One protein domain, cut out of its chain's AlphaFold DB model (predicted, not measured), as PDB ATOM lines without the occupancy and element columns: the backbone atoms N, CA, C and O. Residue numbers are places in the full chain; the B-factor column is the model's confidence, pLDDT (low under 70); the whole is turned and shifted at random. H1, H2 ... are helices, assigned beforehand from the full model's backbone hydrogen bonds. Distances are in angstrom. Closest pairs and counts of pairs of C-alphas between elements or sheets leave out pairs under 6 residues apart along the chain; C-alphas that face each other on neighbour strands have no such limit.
ATOM      1  N   HIS A   5     241.172 147.863 337.117       82.94
ATOM      2  CA  HIS A   5     241.135 146.517 337.684       82.94
ATOM      3  C   HIS A   5     241.833 146.439 339.038       82.94
ATOM      4  O   HIS A   5     241.238 145.955 339.997       82.94
ATOM      5  N   ALA A   6     243.045 146.991 339.148       84.50
ATOM      6  CA  ALA A   6     243.772 147.046 340.411       84.50
ATOM      7  C   ALA A   6     243.008 147.876 341.452       84.50
ATOM      8  O   ALA A   6     242.852 147.444 342.592       84.50
ATOM      9  N   ILE A   7     242.444 149.023 341.052       87.25
ATOM     10  CA  ILE A   7     241.603 149.851 341.933       87.25
ATOM     11  C   ILE A   7     240.381 149.059 342.413       87.25
ATOM     12  O   ILE A   7     240.046 149.116 343.594       87.25
ATOM     13  N   MET A   8     239.725 148.307 341.525       85.69
ATOM     14  CA  MET A   8     238.515 147.541 341.830       85.69
ATOM     15  C   MET A   8     238.806 146.364 342.761       85.69
ATOM     16  O   MET A   8     238.089 146.173 343.740       85.69
ATOM     17  N   MET A   9     239.898 145.639 342.517       86.69
ATOM     18  CA  MET A   9     240.371 144.563 343.389       86.69
ATOM     19  C   MET A   9     240.727 145.086 344.780       86.69
ATOM     20  O   MET A   9     240.275 144.526 345.776       86.69
ATOM     21  N   LEU A  10     241.466 146.196 344.868       87.31
ATOM     22  CA  LEU A  10     241.831 146.784 346.155       87.31
ATOM     23  C   LEU A  10     240.607 147.348 346.896       87.31
ATOM     24  O   LEU A  10     240.483 147.196 348.111       87.31
ATOM     25  N   ALA A  11     239.672 147.966 346.172       86.56
ATOM     26  CA  ALA A  11     238.427 148.464 346.744       86.56
ATOM     27  C   ALA A  11     237.545 147.330 347.295       86.56
ATOM     28  O   ALA A  11     236.946 147.499 348.357       86.56
ATOM     29  N   LEU A  12     237.487 146.185 346.604       85.25
ATOM     30  CA  LEU A  12     236.759 144.987 347.041       85.25
ATOM     31  C   LEU A  12     237.460 144.260 348.192       85.25
ATOM     32  O   LEU A  12     236.787 143.710 349.057       85.25
ATOM     33  N   ALA A  13     238.792 144.315 348.247       86.50
ATOM     34  CA  ALA A  13     239.584 143.825 349.374       86.50
ATOM     35  C   ALA A  13     239.458 144.705 350.636       86.50
ATOM     36  O   ALA A  13     239.978 144.347 351.689       86.50
ATOM     37  N   GLY A  14     238.747 145.836 350.560       85.81
ATOM     38  CA  GLY A  14     238.483 146.705 351.706       85.81
ATOM     39  C   GLY A  14     239.598 147.704 352.016       85.81
ATOM     40  O   GLY A  14     239.577 148.313 353.084       85.81
ATOM     41  N   HIS A  15     240.543 147.916 351.093       87.56
ATOM     42  CA  HIS A  15     241.607 148.899 351.285       87.56
ATOM     43  C   HIS A  15     241.070 150.327 351.414       87.56
ATOM     44  O   HIS A  15     240.060 150.731 350.816       87.56
ATOM     45  N   SER A  16     241.795 151.123 352.193       86.38
ATOM     46  CA  SER A  16     241.498 152.537 352.381       86.38
ATOM     47  C   SER A  16     241.861 153.341 351.135       86.38
ATOM     48  O   SER A  16     242.796 153.015 350.409       86.38
ATOM     49  N   TYR A  17     241.170 154.463 350.917       83.56
ATOM     50  CA  TYR A  17     241.431 155.357 349.779       83.56
ATOM     51  C   TYR A  17     242.919 155.698 349.630       83.56
ATOM     52  O   TYR A  17     243.443 155.654 348.525       83.56
ATOM     53  N   SER A  18     243.606 156.013 350.729       85.44
ATOM     54  CA  SER A  18     245.032 156.366 350.709       85.44
ATOM     55  C   SER A  18     245.935 155.207 350.279       85.44
ATOM     56  O   SER A  18     246.902 155.442 349.564       85.44
ATOM     57  N   GLU A  19     245.610 153.971 350.666       87.44
ATOM     58  CA  GLU A  19     246.366 152.776 350.263       87.44
ATOM     59  C   GLU A  19     246.199 152.510 348.768       87.44
ATOM     60  O   GLU A  19     247.169 152.234 348.072       87.44
ATOM     61  N   ILE A  20     244.980 152.680 348.253       87.69
ATOM     62  CA  ILE A  20     244.681 152.509 346.829       87.69
ATOM     63  C   ILE A  20     245.380 153.589 345.985       87.69
ATOM     64  O   ILE A  20     245.948 153.282 344.936       87.69
ATOM     65  N   VAL A  21     245.389 154.845 346.455       87.25
ATOM     66  CA  VAL A  21     246.158 155.930 345.816       87.25
ATOM     67  C   VAL A  21     247.647 155.592 345.807       87.25
ATOM     68  O   VAL A  21     248.293 155.770 344.781       87.25
ATOM     69  N   ALA A  22     248.199 155.099 346.918       86.31
ATOM     70  CA  ALA A  22     249.615 154.758 347.006       86.31
ATOM     71  C   ALA A  22     249.994 153.553 346.126       86.31
ATOM     72  O   ALA A  22     251.067 153.553 345.531       86.31
ATOM     73  N   ALA A  23     249.114 152.555 346.017       84.19
ATOM     74  CA  ALA A  23     249.360 151.338 345.247       84.19
ATOM     75  C   ALA A  23     249.250 151.550 343.728       84.19
ATOM     76  O   ALA A  23     250.052 151.004 342.977       84.19
ATOM     77  N   VAL A  24     248.261 152.327 343.270       83.25
ATOM     78  CA  VAL A  24     247.961 152.492 341.831       83.25
ATOM     79  C   VAL A  24     248.392 153.863 341.294       83.25
ATOM     80  O   VAL A  24     248.469 154.069 340.087       83.25
ATOM     81  N   GLY A  25     248.670 154.836 342.165       81.12
ATOM     82  CA  GLY A  25     248.964 156.215 341.759       81.12
ATOM     83  C   GLY A  25     247.747 156.957 341.192       81.12
ATOM     84  O   GLY A  25     247.901 157.921 340.444       81.12
ATOM     85  N   CYS A  26     246.537 156.489 341.509       78.69
ATOM     86  CA  CYS A  26     245.281 156.993 340.955       78.69
ATOM     87  C   CYS A  26     244.691 158.154 341.771       78.69
ATOM     88  O   CYS A  26     245.041 158.389 342.931       78.69
ATOM     89  N   SER A  27     243.755 158.894 341.175       82.06
ATOM     90  CA  SER A  27     243.049 159.969 341.879       82.06
ATOM     91  C   SER A  27     241.938 159.421 342.775       82.06
ATOM     92  O   SER A  27     241.214 158.500 342.408       82.06
ATOM     93  N   ARG A  28     241.673 160.078 343.916       80.75
ATOM     94  CA  ARG A  28     240.538 159.720 344.801       80.75
ATOM     95  C   ARG A  28     239.184 159.694 344.081       80.75
ATOM     96  O   ARG A  28     238.302 158.941 344.483       80.75
ATOM     97  N   ARG A  29     239.028 160.503 343.026       78.69
ATOM     98  CA  ARG A  29     237.839 160.512 342.158       78.69
ATOM     99  C   ARG A  29     237.644 159.178 341.437       78.69
ATOM    100  O   ARG A  29     236.525 158.685 341.406       78.69
ATOM    101  N   GLU A  30     238.720 158.583 340.926       78.88
ATOM    102  CA  GLU A  30     238.679 157.275 340.263       78.88
ATOM    103  C   GLU A  30     238.277 156.191 341.263       78.88
ATOM    104  O   GLU A  30     237.364 155.417 340.996       78.88
ATOM    105  N   ILE A  31     238.854 156.213 342.469       85.06
ATOM    106  CA  ILE A  31     238.505 155.269 343.542       85.06
ATOM    107  C   ILE A  31     237.025 155.378 343.915       85.06
ATOM    108  O   ILE A  31     236.326 154.369 343.997       85.06
ATOM    109  N   ALA A  32     236.531 156.600 344.143       84.12
ATOM    110  CA  ALA A  32     235.136 156.829 344.514       84.12
ATOM    111  C   ALA A  32     234.185 156.263 343.458       84.12
ATOM    112  O   ALA A  32     233.168 155.653 343.781       84.12
ATOM    113  N   ALA A  33     234.540 156.435 342.195       80.56
ATOM    114  CA  ALA A  33     233.681 156.070 341.104       80.56
ATOM    115  C   ALA A  33     233.776 154.570 340.750       80.56
ATOM    116  O   ALA A  33     232.753 153.962 340.445       80.56
ATOM    117  N   VAL A  34     234.926 153.922 340.976       83.69
ATOM    118  CA  VAL A  34     235.046 152.451 341.016       83.69
ATOM    119  C   VAL A  34     234.164 151.853 342.110       83.69
ATOM    120  O   VAL A  34     233.384 150.944 341.833       83.69
ATOM    121  N   LYS A  35     234.209 152.391 343.338       85.31
ATOM    122  CA  LYS A  35     233.327 151.938 344.431       85.31
ATOM    123  C   LYS A  35     231.851 152.115 344.072       85.31
ATOM    124  O   LYS A  35     231.045 151.229 344.335       85.31
ATOM    125  N   LYS A  36     231.507 153.223 343.412       83.12
ATOM    126  CA  LYS A  36     230.152 153.498 342.924       83.12
ATOM    127  C   LYS A  36     229.701 152.470 341.877       83.12
ATOM    128  O   LYS A  36     228.577 151.993 341.962       83.12
ATOM    129  N   THR A  37     230.570 152.103 340.933       80.44
ATOM    130  CA  THR A  37     230.315 151.058 339.925       80.44
ATOM    131  C   THR A  37     230.156 149.687 340.564       80.44
ATOM    132  O   THR A  37     229.191 148.996 340.255       80.44
ATOM    133  N   ILE A  38     231.028 149.315 341.508       84.25
ATOM    134  CA  ILE A  38     230.894 148.073 342.281       84.25
ATOM    135  C   ILE A  38     229.491 147.982 342.895       84.25
ATOM    136  O   ILE A  38     228.815 146.972 342.729       84.25
ATOM    137  N   THR A  39     229.026 149.046 343.559       82.31
ATOM    138  CA  THR A  39     227.692 149.070 344.176       82.31
ATOM    139  C   THR A  39     226.561 149.094 343.146       82.31
ATOM    140  O   THR A  39     225.563 148.410 343.340       82.31
ATOM    141  N   ALA A  40     226.695 149.852 342.055       79.38
ATOM    142  CA  ALA A  40     225.651 149.988 341.037       79.38
ATOM    143  C   ALA A  40     225.417 148.700 340.239       79.38
ATOM    144  O   ALA A  40     224.279 148.370 339.923       79.38
ATOM    145  N   TYR A  41     226.492 147.980 339.925       77.69
ATOM    146  CA  TYR A  41     226.445 146.731 339.168       77.69
ATOM    147  C   TYR A  41     226.411 145.488 340.068       77.69
ATOM    148  O   TYR A  41     226.233 144.382 339.568       77.69
ATOM    149  N   GLY A  42     226.595 145.646 341.384       81.62
ATOM    150  CA  GLY A  42     226.684 144.526 342.322       81.62
ATOM    151  C   GLY A  42     227.906 143.638 342.076       81.62
ATOM    152  O   GLY A  42     227.835 142.425 342.267       81.62
ATOM    153  N   ILE A  43     229.019 144.219 341.614       80.88
ATOM    154  CA  ILE A  43     230.212 143.448 341.248       80.88
ATOM    155  C   ILE A  43     230.847 142.879 342.512       80.88
ATOM    156  O   ILE A  43     231.187 143.602 343.445       80.88
ATOM    157  N   THR A  44     231.041 141.568 342.532       81.44
ATOM    158  CA  THR A  44     231.730 140.877 343.622       81.44
ATOM    159  C   THR A  44     233.214 140.701 343.304       81.44
ATOM    160  O   THR A  44     233.623 140.762 342.144       81.44
ATOM    161  N   ALA A  45     234.038 140.421 344.320       76.81
ATOM    162  CA  ALA A  45     235.465 140.132 344.136       76.81
ATOM    163  C   ALA A  45     235.723 139.013 343.109       76.81
ATOM    164  O   ALA A  45     236.631 139.128 342.293       76.81
ATOM    165  N   GLY A  46     234.882 137.972 343.089       76.50
ATOM    166  CA  GLY A  46     234.987 136.885 342.110       76.50
ATOM    167  C   GLY A  46     234.667 137.322 340.675       76.50
ATOM    168  O   GLY A  46     235.338 136.894 339.738       76.50
ATOM    169  N   GLN A  47     233.685 138.210 340.498       79.62
ATOM    170  CA  GLN A  47     233.354 138.786 339.189       79.62
ATOM    171  C   GLN A  47     234.473 139.717 338.703       79.62
ATOM    172  O   GLN A  47     234.936 139.570 337.579       79.62
ATOM    173  N   ALA A  48     234.980 140.596 339.570       77.31
ATOM    174  CA  ALA A  48     236.099 141.484 339.256       77.31
ATOM    175  C   ALA A  48     237.385 140.720 338.892       77.31
ATOM    176  O   ALA A  48     238.118 141.142 338.002       77.31
ATOM    177  N   ALA A  49     237.652 139.589 339.552       77.44
ATOM    178  CA  ALA A  49     238.806 138.741 339.259       77.44
ATOM    179  C   ALA A  49     238.660 137.953 337.946       77.44
ATOM    180  O   ALA A  49     239.665 137.620 337.324       77.44
ATOM    181  N   SER A  50     237.425 137.658 337.528       78.94
ATOM    182  CA  SER A  50     237.136 136.918 336.290       78.94
ATOM    183  C   SER A  50     237.057 137.821 335.054       78.94
ATOM    184  O   SER A  50     237.130 137.325 333.933       78.94
ATOM    185  N   MET A  51     236.886 139.131 335.245       73.88
ATOM    186  CA  MET A  51     236.820 140.115 334.165       73.88
ATOM    187  C   MET A  51     238.213 140.602 333.764       73.88
ATOM    188  O   MET A  51     239.075 140.849 334.610       73.88
ATOM    189  N   ASN A  52     238.423 140.794 332.463       75.31
ATOM    190  CA  ASN A  52     239.700 141.270 331.946       75.31
ATOM    191  C   ASN A  52     239.899 142.762 332.299       75.31
ATOM    192  O   ASN A  52     238.958 143.549 332.145       75.31
ATOM    193  N   PRO A  53     241.105 143.211 332.703       71.94
ATOM    194  CA  PRO A  53     241.398 144.630 332.917       71.94
ATOM    195  C   PRO A  53     240.979 145.552 331.765       71.94
ATOM    196  O   PRO A  53     240.537 146.669 332.021       71.94
ATOM    197  N   ALA A  54     241.048 145.091 330.511       71.75
ATOM    198  CA  ALA A  54     240.589 145.861 329.352       71.75
ATOM    199  C   ALA A  54     239.056 146.029 329.296       71.75
ATOM    200  O   ALA A  54     238.571 147.088 328.904       71.75
ATOM    201  N   GLU A  55     238.292 145.017 329.713       75.00
ATOM    202  CA  GLU A  55     236.824 145.085 329.780       75.00
ATOM    203  C   GLU A  55     236.374 146.000 330.917       75.00
ATOM    204  O   GLU A  55     235.482 146.827 330.743       75.00
ATOM    205  N   ILE A  56     237.050 145.905 332.062       75.00
ATOM    206  CA  ILE A  56     236.816 146.788 333.205       75.00
ATOM    207  C   ILE A  56     237.148 148.228 332.824       75.00
ATOM    208  O   ILE A  56     236.335 149.117 333.047       75.00
ATOM    209  N   ALA A  57     238.292 148.470 332.179       72.62
ATOM    210  CA  ALA A  57     238.630 149.789 331.653       72.62
ATOM    211  C   ALA A  57     237.608 150.294 330.617       72.62
ATOM    212  O   ALA A  57     237.420 151.497 330.504       72.62
ATOM    213  N   GLY A  58     236.914 149.404 329.901       69.44
ATOM    214  CA  GLY A  58     235.804 149.755 329.010       69.44
ATOM    215  C   GLY A  58     234.509 150.148 329.734       69.44
ATOM    216  O   GLY A  58     233.720 150.918 329.187       69.44
ATOM    217  N   MET A  59     234.288 149.676 330.969       70.19
ATOM    218  CA  MET A  59     233.159 150.109 331.812       70.19
ATOM    219  C   MET A  59     233.341 151.525 332.358       70.19
ATOM    220  O   MET A  59     232.361 152.206 332.670       70.19
ATOM    221  N   PHE A  60     234.589 151.966 332.491       69.25
ATOM    222  CA  PHE A  60     234.932 153.294 332.963       69.25
ATOM    223  C   PHE A  60     235.186 154.198 331.751       69.25
ATOM    224  O   PHE A  60     236.169 153.998 331.044       69.25
ATOM    225  N   PRO A  61     234.337 155.206 331.470       59.72
ATOM    226  CA  PRO A  61     234.581 156.155 330.390       59.72
ATOM    227  C   PRO A  61     235.678 157.128 330.831       59.72
ATOM    228  O   PRO A  61     235.432 158.303 331.102       59.72
ATOM    229  N   ASP A  62     236.900 156.624 330.959       56.97
ATOM    230  CA  ASP A  62     238.038 157.407 331.393       56.97
ATOM    231  C   ASP A  62     238.535 158.277 330.240       56.97
ATOM    232  O   ASP A  62     239.387 157.901 329.435       56.97
ATOM    233  N   GLY A  63     237.894 159.437 330.112       51.12
ATOM    234  CA  GLY A  63     238.507 160.719 329.777       51.12
ATOM    235  C   GLY A  63     239.254 160.914 328.453       51.12
ATOM    236  O   GLY A  63     239.568 162.062 328.147       51.12
ATOM    237  N   ARG A  64     239.560 159.894 327.637       50.12
ATOM    238  CA  ARG A  64     240.397 160.075 326.429       50.12
ATOM    239  C   ARG A  64     239.883 159.475 325.134       50.12
ATOM    240  O   ARG A  64     240.454 159.780 324.090       50.12
ATOM    241  N   LYS A  65     238.776 158.737 325.136       41.50
ATOM    242  CA  LYS A  65     238.050 158.463 323.892       41.50
ATOM    243  C   LYS A  65     236.561 158.636 324.119       41.50
ATOM    244  O   LYS A  65     235.929 157.854 324.817       41.50
ATOM    245  N   ARG A  66     236.020 159.695 323.507       38.88
ATOM    246  CA  ARG A  66     234.598 159.788 323.188       38.88
ATOM    247  C   ARG A  66     234.234 158.493 322.472       38.88
ATOM    248  O   ARG A  66     234.748 158.241 321.384       38.88
ATOM    249  N   ILE A  67     233.411 157.668 323.102       44.53
ATOM    250  CA  ILE A  67     232.692 156.625 322.386       44.53
ATOM    251  C   ILE A  67     231.740 157.395 321.473       44.53
ATOM    252  O   ILE A  67     230.825 158.063 321.954       44.53
ATOM    253  N   SER A  68     232.057 157.415 320.177       40.22
ATOM    254  CA  SER A  68     231.092 157.773 319.147       40.22
ATOM    255  C   SER A  68     229.840 156.939 319.377       40.22
ATOM    256  O   SER A  68     229.935 155.724 319.524       40.22
ATOM    257  N   GLU A  69     228.717 157.649 319.473       46.84
ATOM    258  CA  GLU A  69     227.380 157.236 319.041       46.84
ATOM    259  C   GLU A  69     227.315 155.808 318.493       46.84
ATOM    260  O   GLU A  69     227.697 155.589 317.350       46.84
ATOM    261  N   ASP A  70     226.897 154.854 319.332       42.31
ATOM    262  CA  ASP A  70     225.825 153.882 319.050       42.31
ATOM    263  C   ASP A  70     225.782 152.812 320.163       42.31
ATOM    264  O   ASP A  70     226.324 151.716 320.048       42.31
ATOM    265  N   SER A  71     225.215 153.142 321.328       38.75
ATOM    266  CA  SER A  71     224.907 152.147 322.370       38.75
ATOM    267  C   SER A  71     223.769 152.663 323.262       38.75
ATOM    268  O   SER A  71     223.887 153.760 323.816       38.75
ATOM    269  N   PRO A  72     222.662 151.915 323.445       40.03
ATOM    270  CA  PRO A  72     221.418 152.419 324.032       40.03
ATOM    271  C   PRO A  72     221.443 152.448 325.571       40.03
ATOM    272  O   PRO A  72     220.449 152.137 326.219       40.03
ATOM    273  N   ASN A  73     222.571 152.818 326.185       42.78
ATOM    274  CA  ASN A  73     222.710 152.875 327.642       42.78
ATOM    275  C   ASN A  73     223.179 154.261 328.126       42.78
ATOM    276  O   ASN A  73     224.215 154.426 328.769       42.78
ATOM    277  N   GLN A  74     222.380 155.282 327.800       44.66
ATOM    278  CA  GLN A  74     222.571 156.689 328.190       44.66
ATOM    279  C   GLN A  74     222.516 156.947 329.712       44.66
ATOM    280  O   GLN A  74     222.870 158.038 330.158       44.66
ATOM    281  N   LEU A  75     222.126 155.967 330.533       47.09
ATOM    282  CA  LEU A  75     222.060 156.127 331.992       47.09
ATOM    283  C   LEU A  75     223.446 156.153 332.662       47.09
ATOM    284  O   LEU A  75     223.591 156.701 333.756       47.09
ATOM    285  N   LEU A  76     224.484 155.629 332.005       48.91
ATOM    286  CA  LEU A  76     225.820 155.502 332.601       48.91
ATOM    287  C   LEU A  76     226.631 156.800 332.577       48.91
ATOM    288  O   LEU A  76     227.351 157.098 333.528       48.91
ATOM    289  N   ILE A  77     226.470 157.628 331.546       48.56
ATOM    290  CA  ILE A  77     227.206 158.896 331.411       48.56
ATOM    291  C   ILE A  77     226.749 159.970 332.412       48.56
ATOM    292  O   ILE A  77     227.554 160.799 332.840       48.56
ATOM    293  N   GLY A  78     225.485 159.936 332.850       52.47
ATOM    294  CA  GLY A  78     224.976 160.833 333.895       52.47
ATOM    295  C   GLY A  78     225.477 160.479 335.301       52.47
ATOM    296  O   GLY A  78     225.594 161.354 336.158       52.47
ATOM    297  N   PHE A  79     225.824 159.210 335.534       52.44
ATOM    298  CA  PHE A  79     226.219 158.688 336.844       52.44
ATOM    299  C   PHE A  79     227.599 159.173 337.312       52.44
ATOM    300  O   PHE A  79     227.839 159.284 338.517       52.44
ATOM    301  N   TRP A  80     228.482 159.494 336.363       52.38
ATOM    302  CA  TRP A  80     229.861 159.940 336.599       52.38
ATOM    303  C   TRP A  80     230.020 161.463 336.695       52.38
ATOM    304  O   TRP A  80     231.074 161.949 337.097       52.38
ATOM    305  N   ARG A  81     228.980 162.229 336.338       49.78
ATOM    306  CA  ARG A  81     229.017 163.699 336.239       49.78
ATOM    307  C   ARG A  81     228.427 164.426 337.455       49.78
ATOM    308  O   ARG A  81     228.097 165.606 337.340       49.78
TER     309      ARG A  81
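AT A GLANCE: This is residues 5 to 81 of the 82 residues of an uncharacterized protein of Dietzia lutea (UniProt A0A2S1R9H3). The longest helix, H3, crosses H1, and H2 and H4 run beside H1 in the opposite direction; residues 63 to 75, of which 75 belongs to H6, stick out, and H6 folds back near H3. The printed part has 77 residues, with six named helices, H1 to H6, and no named strand. It is all helix and compact, with a radius of gyration of the C-alphas of 12.7 A and spans of 36 by 24 by 19 A.

HOW THE PARTS SIT: H3, residues 28 to 41, touches the hub H1, residues 5 to 12, only just about perpendicular at 72 degrees; their closest C-alphas, of Met 8 and Val 34, are 6.1 A apart. H2, residues 17 to 24, forms a helical hairpin with H1, at 28 degrees. H5, residues 53 to 59, only just touches H1, with 3 pairs of C-alphas within 8 A. In H6, residues 75 to 79, 0 of 1 O i to N i+4 pairs and 1 of 2 O i to N i+3 pairs are within hydrogen-bond range.

IN THESE COORDINATES: H3 runs 20.0 A from C-alpha 28 (240.538, 159.720, 344.801) to C-alpha 41 (226.445, 146.731, 339.168). H4 is residues 45 to 50, 8.6 A.

THE WHOLE: The printed part has no cut. The link H5 to H6 is long. Residues 58 and 60 to 81 have pLDDT under 70.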